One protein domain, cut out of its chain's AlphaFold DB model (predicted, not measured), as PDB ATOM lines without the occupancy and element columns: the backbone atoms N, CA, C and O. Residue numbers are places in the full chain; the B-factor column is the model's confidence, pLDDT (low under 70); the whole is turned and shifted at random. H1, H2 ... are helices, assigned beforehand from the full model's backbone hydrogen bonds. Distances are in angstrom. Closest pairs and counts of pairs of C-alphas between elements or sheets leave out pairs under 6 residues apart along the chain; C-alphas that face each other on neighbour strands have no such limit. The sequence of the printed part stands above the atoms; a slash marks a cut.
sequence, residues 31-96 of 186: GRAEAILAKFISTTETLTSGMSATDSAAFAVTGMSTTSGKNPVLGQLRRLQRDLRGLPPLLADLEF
ATOM      1  N   GLY A  31     -35.145  72.401  71.061       96.06
ATOM      2  CA  GLY A  31     -34.227  73.539  70.901       96.06
ATOM      3  C   GLY A  31     -32.785  73.117  70.589       96.06
ATOM      4  O   GLY A  31     -32.093  73.766  69.806       96.06
ATOM      5  N   ARG A  32     -32.330  71.973  71.124       96.31
ATOM      6  CA  ARG A  32     -31.010  71.417  70.787       96.31
ATOM      7  C   ARG A  32     -30.975  70.864  69.362       96.31
ATOM      8  O   ARG A  32     -29.969  71.041  68.680       96.31
ATOM      9  N   ALA A  33     -32.045  70.208  68.916       95.56
ATOM     10  CA  ALA A  33     -32.165  69.724  67.543       95.56
ATOM     11  C   ALA A  33     -32.132  70.885  66.538       95.56
ATOM     12  O   ALA A  33     -31.398  70.820  65.551       95.56
ATOM     13  N   GLU A  34     -32.849  71.971  66.833       94.88
ATOM     14  CA  GLU A  34     -32.852  73.186  66.018       94.88
ATOM     15  C   GLU A  34     -31.452  73.803  65.913       94.88
ATOM     16  O   GLU A  34     -30.984  74.081  64.807       94.88
ATOM     17  N   ALA A  35     -30.751  73.964  67.041       95.62
ATOM     18  CA  ALA A  35     -29.403  74.527  67.062       95.62
ATOM     19  C   ALA A  35     -28.400  73.677  66.262       95.62
ATOM     20  O   ALA A  35     -27.572  74.216  65.524       95.62
ATOM     21  N   ILE A  36     -28.488  72.345  66.371       96.06
ATOM     22  CA  ILE A  36     -27.635  71.423  65.609       96.06
ATOM     23  C   ILE A  36     -27.927  71.536  64.111       96.06
ATOM     24  O   ILE A  36     -26.984  71.651  63.328       96.06
ATOM     25  N   LEU A  37     -29.201  71.539  63.706       94.94
ATOM     26  CA  LEU A  37     -29.581  71.677  62.297       94.94
ATOM     27  C   LEU A  37     -29.148  73.026  61.721       94.94
ATOM     28  O   LEU A  37     -28.570  73.057  60.638       94.94
ATOM     29  N   ALA A  38     -29.362  74.122  62.450       94.38
ATOM     30  CA  ALA A  38     -28.950  75.456  62.023       94.38
ATOM     31  C   ALA A  38     -27.429  75.541  61.824       94.38
ATOM     32  O   ALA A  38     -26.962  76.019  60.788       94.38
ATOM     33  N   LYS A  39     -26.653  75.017  62.785       95.75
ATOM     34  CA  LYS A  39     -25.189  74.963  62.689       95.75
ATOM     35  C   LYS A  39     -24.746  74.095  61.518       95.75
ATOM     36  O   LYS A  39     -23.883  74.513  60.755       95.75
ATOM     37  N   PHE A  40     -25.340  72.914  61.358       93.56
ATOM     38  CA  PHE A  40     -25.013  72.011  60.263       93.56
ATOM     39  C   PHE A  40     -25.241  72.686  58.908       93.56
ATOM     40  O   PHE A  40     -24.288  72.813  58.144       93.56
ATOM     41  N   ILE A  41     -26.448  73.207  58.663       91.38
ATOM     42  CA  ILE A  41     -26.804  73.901  57.417       91.38
ATOM     43  C   ILE A  41     -25.816  75.040  57.146       91.38
ATOM     44  O   ILE A  41     -25.198  75.059  56.083       91.38
ATOM     45  N   SER A  42     -25.571  75.908  58.133       91.19
ATOM     46  CA  SER A  42     -24.619  77.016  58.001       91.19
ATOM     47  C   SER A  42     -23.211  76.531  57.634       91.19
ATOM     48  O   SER A  42     -22.651  76.991  56.643       91.19
ATOM     49  N   THR A  43     -22.664  75.546  58.355       90.19
ATOM     50  CA  THR A  43     -21.321  75.011  58.061       90.19
ATOM     51  C   THR A  43     -21.241  74.368  56.680       90.19
ATOM     52  O   THR A  43     -20.273  74.587  55.957       90.19
ATOM     53  N   THR A  44     -22.263  73.614  56.273       88.25
ATOM     54  CA  THR A  44     -22.299  72.979  54.952       88.25
ATOM     55  C   THR A  44     -22.441  73.992  53.822       88.25
ATOM     56  O   THR A  44     -21.827  73.819  52.772       88.25
ATOM     57  N   GLU A  45     -23.192  75.073  54.021       85.12
ATOM     58  CA  GLU A  45     -23.318  76.157  53.045       85.12
ATOM     59  C   GLU A  45     -22.009  76.935  52.909       85.12
ATOM     60  O   GLU A  45     -21.579  77.217  51.791       85.12
ATOM     61  N   THR A  46     -21.317  77.210  54.019       86.38
ATOM     62  CA  THR A  46     -19.986  77.830  53.990       86.38
ATOM     63  C   THR A  46     -18.971  76.943  53.270       86.38
ATOM     64  O   THR A  46     -18.253  77.428  52.398       86.38
ATOM     65  N   LEU A  47     -18.939  75.641  53.582       83.44
ATOM     66  CA  LEU A  47     -18.031  74.692  52.933       83.44
ATOM     67  C   LEU A  47     -18.315  74.599  51.433       83.44
ATOM     68  O   LEU A  47     -17.419  74.802  50.625       83.44
ATOM     69  N   THR A  48     -19.570  74.383  51.042       78.12
ATOM     70  CA  THR A  48     -19.935  74.254  49.621       78.12
ATOM     71  C   THR A  48     -19.719  75.536  48.817       78.12
ATOM     72  O   THR A  48     -19.419  75.448  47.629       78.12
ATOM     73  N   SER A  49     -19.820  76.715  49.441       75.44
ATOM     74  CA  SER A  49     -19.552  78.001  48.778       75.44
ATOM     75  C   SER A  49     -18.057  78.265  48.559       75.44
ATOM     76  O   SER A  49     -17.700  78.997  47.640       75.44
ATOM     77  N   GLY A  50     -17.185  77.686  49.392       69.94
ATOM     78  CA  GLY A  50     -15.729  77.859  49.315       69.94
ATOM     79  C   GLY A  50     -14.990  76.795  48.496       69.94
ATOM     80  O   GLY A  50     -13.777  76.897  48.332       69.94
ATOM     81  N   MET A  51     -15.681  75.763  48.001       69.56
ATOM     82  CA  MET A  51     -15.044  74.616  47.347       69.56
ATOM     83  C   MET A  51     -14.839  74.818  45.843       69.56
ATOM     84  O   MET A  51     -15.736  75.241  45.115       69.56
ATOM     85  N   SER A  52     -13.644  74.459  45.368       61.12
ATOM     86  CA  SER A  52     -13.304  74.438  43.944       61.12
ATOM     87  C   SER A  52     -13.998  73.272  43.225       61.12
ATOM     88  O   SER A  52     -14.372  72.267  43.836       61.12
ATOM     89  N   ALA A  53     -14.135  73.371  41.899       61.53
ATOM     90  CA  ALA A  53     -14.805  72.378  41.053       61.53
ATOM     91  C   ALA A  53     -14.258  70.941  41.213       61.53
ATOM     92  O   ALA A  53     -14.984  69.980  40.959       61.53
ATOM     93  N   THR A  54     -13.011  70.778  41.665       61.44
ATOM     94  CA  THR A  54     -12.362  69.479  41.908       61.44
ATOM     95  C   THR A  54     -12.867  68.758  43.159       61.44
ATOM     96  O   THR A  54     -13.030  67.541  43.118       61.44
ATOM     97  N   ASP A  55     -13.205  69.477  44.233       63.22
ATOM     98  CA  ASP A  55     -13.719  68.855  45.465       63.22
ATOM     99  C   ASP A  55     -15.244  68.641  45.425       63.22
ATOM    100  O   ASP A  55     -15.828  67.936  46.253       63.22
ATOM    101  N   SER A  56     -15.901  69.197  44.405       61.38
ATOM    102  CA  SER A  56     -17.332  69.022  44.146       61.38
ATOM    103  C   SER A  56     -17.723  67.553  43.909       61.38
ATOM    104  O   SER A  56     -18.851  67.153  44.213       61.38
ATOM    105  N   ALA A  57     -16.788  66.721  43.431       60.81
ATOM    106  CA  ALA A  57     -17.007  65.293  43.200       60.81
ATOM    107  C   ALA A  57     -17.236  64.504  44.504       60.81
ATOM    108  O   ALA A  57     -18.083  63.611  44.532       60.81
ATOM    109  N   ALA A  58     -16.554  64.860  45.599       63.38
ATOM    110  CA  ALA A  58     -16.748  64.213  46.899       63.38
ATOM    111  C   ALA A  58     -18.119  64.562  47.503       63.38
ATOM    112  O   ALA A  58     -18.819  63.695  48.026       63.38
ATOM    113  N   PHE A  59     -18.552  65.815  47.343       65.75
ATOM    114  CA  PHE A  59     -19.881  66.267  47.764       65.75
ATOM    115  C   PHE A  59     -21.006  65.722  46.871       65.75
ATOM    116  O   PHE A  59     -22.156  65.637  47.302       65.75
ATOM    117  N   ALA A  60     -20.707  65.323  45.630       62.59
ATOM    118  CA  ALA A  60     -21.699  64.719  44.743       62.59
ATOM    119  C   ALA A  60     -22.111  63.326  45.237       62.59
ATOM    120  O   ALA A  60     -23.286  62.974  45.163       62.59
ATOM    121  N   VAL A  61     -21.168  62.569  45.809       64.06
ATOM    122  CA  VAL A  61     -21.425  61.236  46.377       64.06
ATOM    123  C   VAL A  61     -22.322  61.316  47.613       64.06
ATOM    124  O   VAL A  61     -23.195  60.473  47.792       64.06
ATOM    125  N   THR A  62     -22.165  62.352  48.439       65.75
ATOM    126  CA  THR A  62     -22.997  62.571  49.634       65.75
ATOM    127  C   THR A  62     -24.320  63.284  49.336       65.75
ATOM    128  O   THR A  62     -25.091  63.556  50.254       65.75
ATOM    129  N   GLY A  63     -24.600  63.605  48.066       66.31
ATOM    130  CA  GLY A  63     -25.784  64.373  47.672       66.31
ATOM    131  C   GLY A  63     -25.758  65.827  48.152       66.31
ATOM    132  O   GLY A  63     -26.781  66.507  48.088       66.31
ATOM    133  N   MET A  64     -24.602  66.305  48.628       72.44
ATOM    134  CA  MET A  64     -24.411  67.659  49.135       72.44
ATOM    135  C   MET A  64     -23.814  68.627  48.100       72.44
ATOM    136  O   MET A  64     -23.581  69.798  48.402       72.44
ATOM    137  N   SER A  65     -23.549  68.155  46.882       69.31
ATOM    138  CA  SER A  65     -22.986  68.988  45.824       69.31
ATOM    139  C   SER A  65     -23.975  70.040  45.329       69.31
ATOM    140  O   SER A  65     -25.177  69.805  45.203       69.31
ATOM    141  N   THR A  66     -23.434  71.215  45.026       66.38
ATOM    142  CA  THR A  66     -24.140  72.393  44.523       66.38
ATOM    143  C   THR A  66     -23.944  72.589  43.016       66.38
ATOM    144  O   THR A  66     -24.167  73.690  42.520       66.38
ATOM    145  N   THR A  67     -23.588  71.547  42.247       61.38
ATOM    146  CA  THR A  67     -23.271  71.625  40.797       61.38
ATOM    147  C   THR A  67     -24.337  72.283  39.909       61.38
ATOM    148  O   THR A  67     -24.047  72.636  38.772       61.38
ATOM    149  N   SER A  68     -25.568  72.475  40.391       59.38
ATOM    150  CA  SER A  68     -26.618  73.241  39.694       59.38
ATOM    151  C   SER A  68     -27.257  74.335  40.562       59.38
ATOM    152  O   SER A  68     -28.418  74.686  40.371       59.38
ATOM    153  N   GLY A  69     -26.523  74.854  41.552       60.41
ATOM    154  CA  GLY A  69     -26.979  75.912  42.464       60.41
ATOM    155  C   GLY A  69     -28.063  75.481  43.460       60.41
ATOM    156  O   GLY A  69     -28.592  76.312  44.193       60.41
ATOM    157  N   LYS A  70     -28.418  74.191  43.489       65.81
ATOM    158  CA  LYS A  70     -29.515  73.637  44.288       65.81
ATOM    159  C   LYS A  70     -29.103  72.284  44.875       65.81
ATOM    160  O   LYS A  70     -28.792  71.364  44.127       65.81
ATOM    161  N   ASN A  71     -29.114  72.177  46.203       81.88
ATOM    162  CA  ASN A  71     -28.801  70.952  46.942       81.88
ATOM    163  C   ASN A  71     -30.099  70.388  47.560       81.88
ATOM    164  O   ASN A  71     -30.688  71.035  48.434       81.88
ATOM    165  N   PRO A  72     -30.568  69.204  47.120       81.88
ATOM    166  CA  PRO A  72     -31.845  68.647  47.564       81.88
ATOM    167  C   PRO A  72     -31.837  68.257  49.049       81.88
ATOM    168  O   PRO A  72     -32.862  68.395  49.717       81.88
ATOM    169  N   VAL A  73     -30.690  67.824  49.582       86.06
ATOM    170  CA  VAL A  73     -30.540  67.455  50.998       86.06
ATOM    171  C   VAL A  73     -30.669  68.696  51.878       86.06
ATOM    172  O   VAL A  73     -31.431  68.685  52.842       86.06
ATOM    173  N   LEU A  74     -30.014  69.803  51.514       87.50
ATOM    174  CA  LEU A  74     -30.153  71.066  52.251       87.50
ATOM    175  C   LEU A  74     -31.584  71.609  52.197       87.50
ATOM    176  O   LEU A  74     -32.088  72.085  53.212       87.50
ATOM    177  N   GLY A  75     -32.275  71.473  51.060       87.94
ATOM    178  CA  GLY A  75     -33.692  71.822  50.953       87.94
ATOM    179  C   GLY A  75     -34.570  71.031  51.930       87.94
ATOM    180  O   GLY A  75     -35.423  71.605  52.604       87.94
ATOM    181  N   GLN A  76     -34.336  69.723  52.069       89.88
ATOM    182  CA  GLN A  76     -35.049  68.892  53.047       89.88
ATOM    183  C   GLN A  76     -34.724  69.287  54.493       89.88
ATOM    184  O   GLN A  76     -35.633  69.398  55.316       89.88
ATOM    185  N   LEU A  77     -33.454  69.557  54.799       91.88
ATOM    186  CA  LEU A  77     -33.029  69.968  56.139       91.88
ATOM    187  C   LEU A  77     -33.615  71.328  56.546       91.88
ATOM    188  O   LEU A  77     -34.037  71.481  57.691       91.88
ATOM    189  N   ARG A  78     -33.731  72.287  55.617       91.62
ATOM    190  CA  ARG A  78     -34.403  73.574  55.868       91.62
ATOM    191  C   ARG A  78     -35.896  73.400  56.161       91.62
ATOM    192  O   ARG A  78     -36.417  74.055  57.062       91.62
ATOM    193  N   ARG A  79     -36.581  72.476  55.473       91.38
ATOM    194  CA  ARG A  79     -37.978  72.126  55.795       91.38
ATOM    195  C   ARG A  79     -38.096  71.537  57.202       91.38
ATOM    196  O   ARG A  79     -38.962  71.974  57.949       91.38
ATOM    197  N   LEU A  80     -37.211  70.610  57.576       93.56
ATOM    198  CA  LEU A  80     -37.180  70.038  58.930       93.56
ATOM    199  C   LEU A  80     -36.896  71.106  59.994       93.56
ATOM    200  O   LEU A  80     -37.542  71.123  61.033       93.56
ATOM    201  N   GLN A  81     -35.989  72.046  59.727       93.81
ATOM    202  CA  GLN A  81     -35.726  73.165  60.635       93.81
ATOM    203  C   GLN A  81     -36.965  74.055  60.836       93.81
ATOM    204  O   GLN A  81     -37.208  74.525  61.946       93.81
ATOM    205  N   ARG A  82     -37.761  74.288  59.782       92.81
ATOM    206  CA  ARG A  82     -39.035  75.022  59.888       92.81
ATOM    207  C   ARG A  82     -40.091  74.234  60.657       92.81
ATOM    208  O   ARG A  82     -40.788  74.828  61.473       92.81
ATOM    209  N   ASP A  83     -40.157  72.925  60.440       93.56
ATOM    210  CA  ASP A  83     -41.072  72.023  61.145       93.56
ATOM    211  C   ASP A  83     -40.794  72.005  62.655       93.56
ATOM    212  O   ASP A  83     -41.712  72.152  63.458       93.56
ATOM    213  N   LEU A  84     -39.516  71.996  63.058       93.25
ATOM    214  CA  LEU A  84     -39.138  72.153  64.467       93.25
ATOM    215  C   LEU A  84     -39.616  73.480  65.080       93.25
ATOM    216  O   LEU A  84     -39.795  73.554  66.290       93.25
ATOM    217  N   ARG A  85     -39.853  74.517  64.270       92.69
ATOM    218  CA  ARG A  85     -40.411  75.808  64.707       92.69
ATOM    219  C   ARG A  85     -41.935  75.894  64.552       92.69
ATOM    220  O   ARG A  85     -42.502  76.949  64.819       92.69
ATOM    221  N   GLY A  86     -42.596  74.834  64.081       92.44
ATOM    222  CA  GLY A  86     -44.032  74.828  63.778       92.44
ATOM    223  C   GLY A  86     -44.420  75.698  62.576       92.44
ATOM    224  O   GLY A  86     -45.577  76.090  62.443       92.44
ATOM    225  N   LEU A  87     -43.461  76.037  61.708       91.88
ATOM    226  CA  LEU A  87     -43.684  76.895  60.546       91.88
ATOM    227  C   LEU A  87     -43.929  76.044  59.288       91.88
ATOM    228  O   LEU A  87     -43.166  75.114  59.023       91.88
ATOM    229  N   PRO A  88     -44.913  76.392  58.439       90.25
ATOM    230  CA  PRO A  88     -45.141  75.685  57.177       90.25
ATOM    231  C   PRO A  88     -43.915  75.812  56.255       90.25
ATOM    232  O   PRO A  88     -43.240  76.837  56.316       90.25
ATOM    233  N   PRO A  89     -43.598  74.840  55.382       87.00
ATOM    234  CA  PRO A  89     -42.452  74.929  54.468       87.00
ATOM    235  C   PRO A  89     -42.581  76.119  53.499       87.00
ATOM    236  O   PRO A  89     -43.691  76.485  53.111       87.00
ATOM    237  N   LEU A  90     -41.461  76.731  53.090       85.00
ATOM    238  CA  LEU A  90     -41.505  77.812  52.096       85.00
ATOM    239  C   LEU A  90     -41.826  77.272  50.704       85.00
ATOM    240  O   LEU A  90     -41.447  76.157  50.349       85.00
ATOM    241  N   LEU A  91     -42.426  78.121  49.869       80.12
ATOM    242  CA  LEU A  91     -42.602  77.845  48.439       80.12
ATOM    243  C   LEU A  91     -41.256  77.588  47.744       80.12
ATOM    244  O   LEU A  91     -41.151  76.658  46.953       80.12
ATOM    245  N   ALA A  92     -40.214  78.332  48.125       76.25
ATOM    246  CA  ALA A  92     -38.849  78.102  47.652       76.25
ATOM    247  C   ALA A  92     -38.307  76.724  48.067       76.25
ATOM    248  O   ALA A  92     -37.551  76.110  47.320       76.25
ATOM    249  N   ASP A  93     -38.721  76.208  49.231       70.62
ATOM    250  CA  ASP A  93     -38.313  74.881  49.676       70.62
ATOM    251  C   ASP A  93     -39.091  73.782  48.947       70.62
ATOM    252  O   ASP A  93     -38.568  72.685  48.779       70.62
ATOM    253  N   LEU A  94     -40.332  74.033  48.514       68.69
ATOM    254  CA  LEU A  94     -41.207  73.054  47.854       68.69
ATOM    255  C   LEU A  94     -40.690  72.605  46.476       68.69
ATOM    256  O   LEU A  94     -40.921  71.453  46.096       68.69
ATOM    257  N   GLU A  95     -39.897  73.440  45.801       65.69
ATOM    258  CA  GLU A  95     -39.252  73.116  44.521       65.69
ATOM    259  C   GLU A  95     -38.311  71.897  44.596       65.69
ATOM    260  O   GLU A  95     -38.093  71.225  43.593       65.69
ATOM    261  N   PHE A  96     -37.786  71.559  45.782       61.38
ATOM    262  CA  PHE A  96     -36.815  70.466  45.967       61.38
ATOM    263  C   PHE A  96     -37.429  69.055  46.054       61.38
ATOM    264  O   PHE A  96     -36.690  68.087  46.230       61.38
TER     265      PHE A  96
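AT A GLANCE: This is residues 31 to 96 of the 186 residues of an uncharacterized protein of Metschnikowia bicuspidata (UniProt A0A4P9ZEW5). Two helices, H1 and the shorter H3, run side by side in opposite directions; the last residues of H1 run on past H3, and beyond that shared stretch a loop with the short helix H2 joins the two. After H3 the printed part folds back, and the small helix H4 packs on residues 75 to 79 of H3, on the side away from H1. The printed part has 66 residues with four named helices, H1 to H4 in that order, and no named strand: the class is all helix. It is only just compact, close to loose, with a radius of gyration of the C-alphas of 12.6 A, and only just elongated, spanning 39 by 26 by 17 A.

IN THESE COORDINATES: Find C-alpha 31 at (-34.227, 73.539, 70.901); from there H1, residues 31 to 50, runs 28.8 A to C-alpha 50 at (-15.729, 77.859, 49.315). Next comes H2, residues 56 to 61. H3, residues 72 to 84, covers 18.7 A, and H4, residues 91 to 94, ends at C-alpha 94 at (-41.207, 73.054, 47.854).

HOW THE PARTS SIT: Look at Glu 34 and Gln 81: their C-alphas, 6.1 A apart, are the closest of H1 and H3. These helices touch, H1 with residues 33 to 41 alone, at a shallow tilt of 25 degrees, opposite ways. H3 touches H4, closest at the C-alphas of Gly 75 and Asp 93, 5.7 A apart. H2 touches no helix; it is only just apart from H1, at 8.0 A. In H1, H2 and H3 every O i to N i+4 pair is within hydrogen-bond range; H4 is too short for one.

THE WHOLE: The C-alphas farthest apart, Thr 54 and Gly 86, are 38.9 A apart. The printed part has no cut and no long link. The model's pLDDT is under 70 at residues 50 to 63, 65 to 70 and 94 to 96.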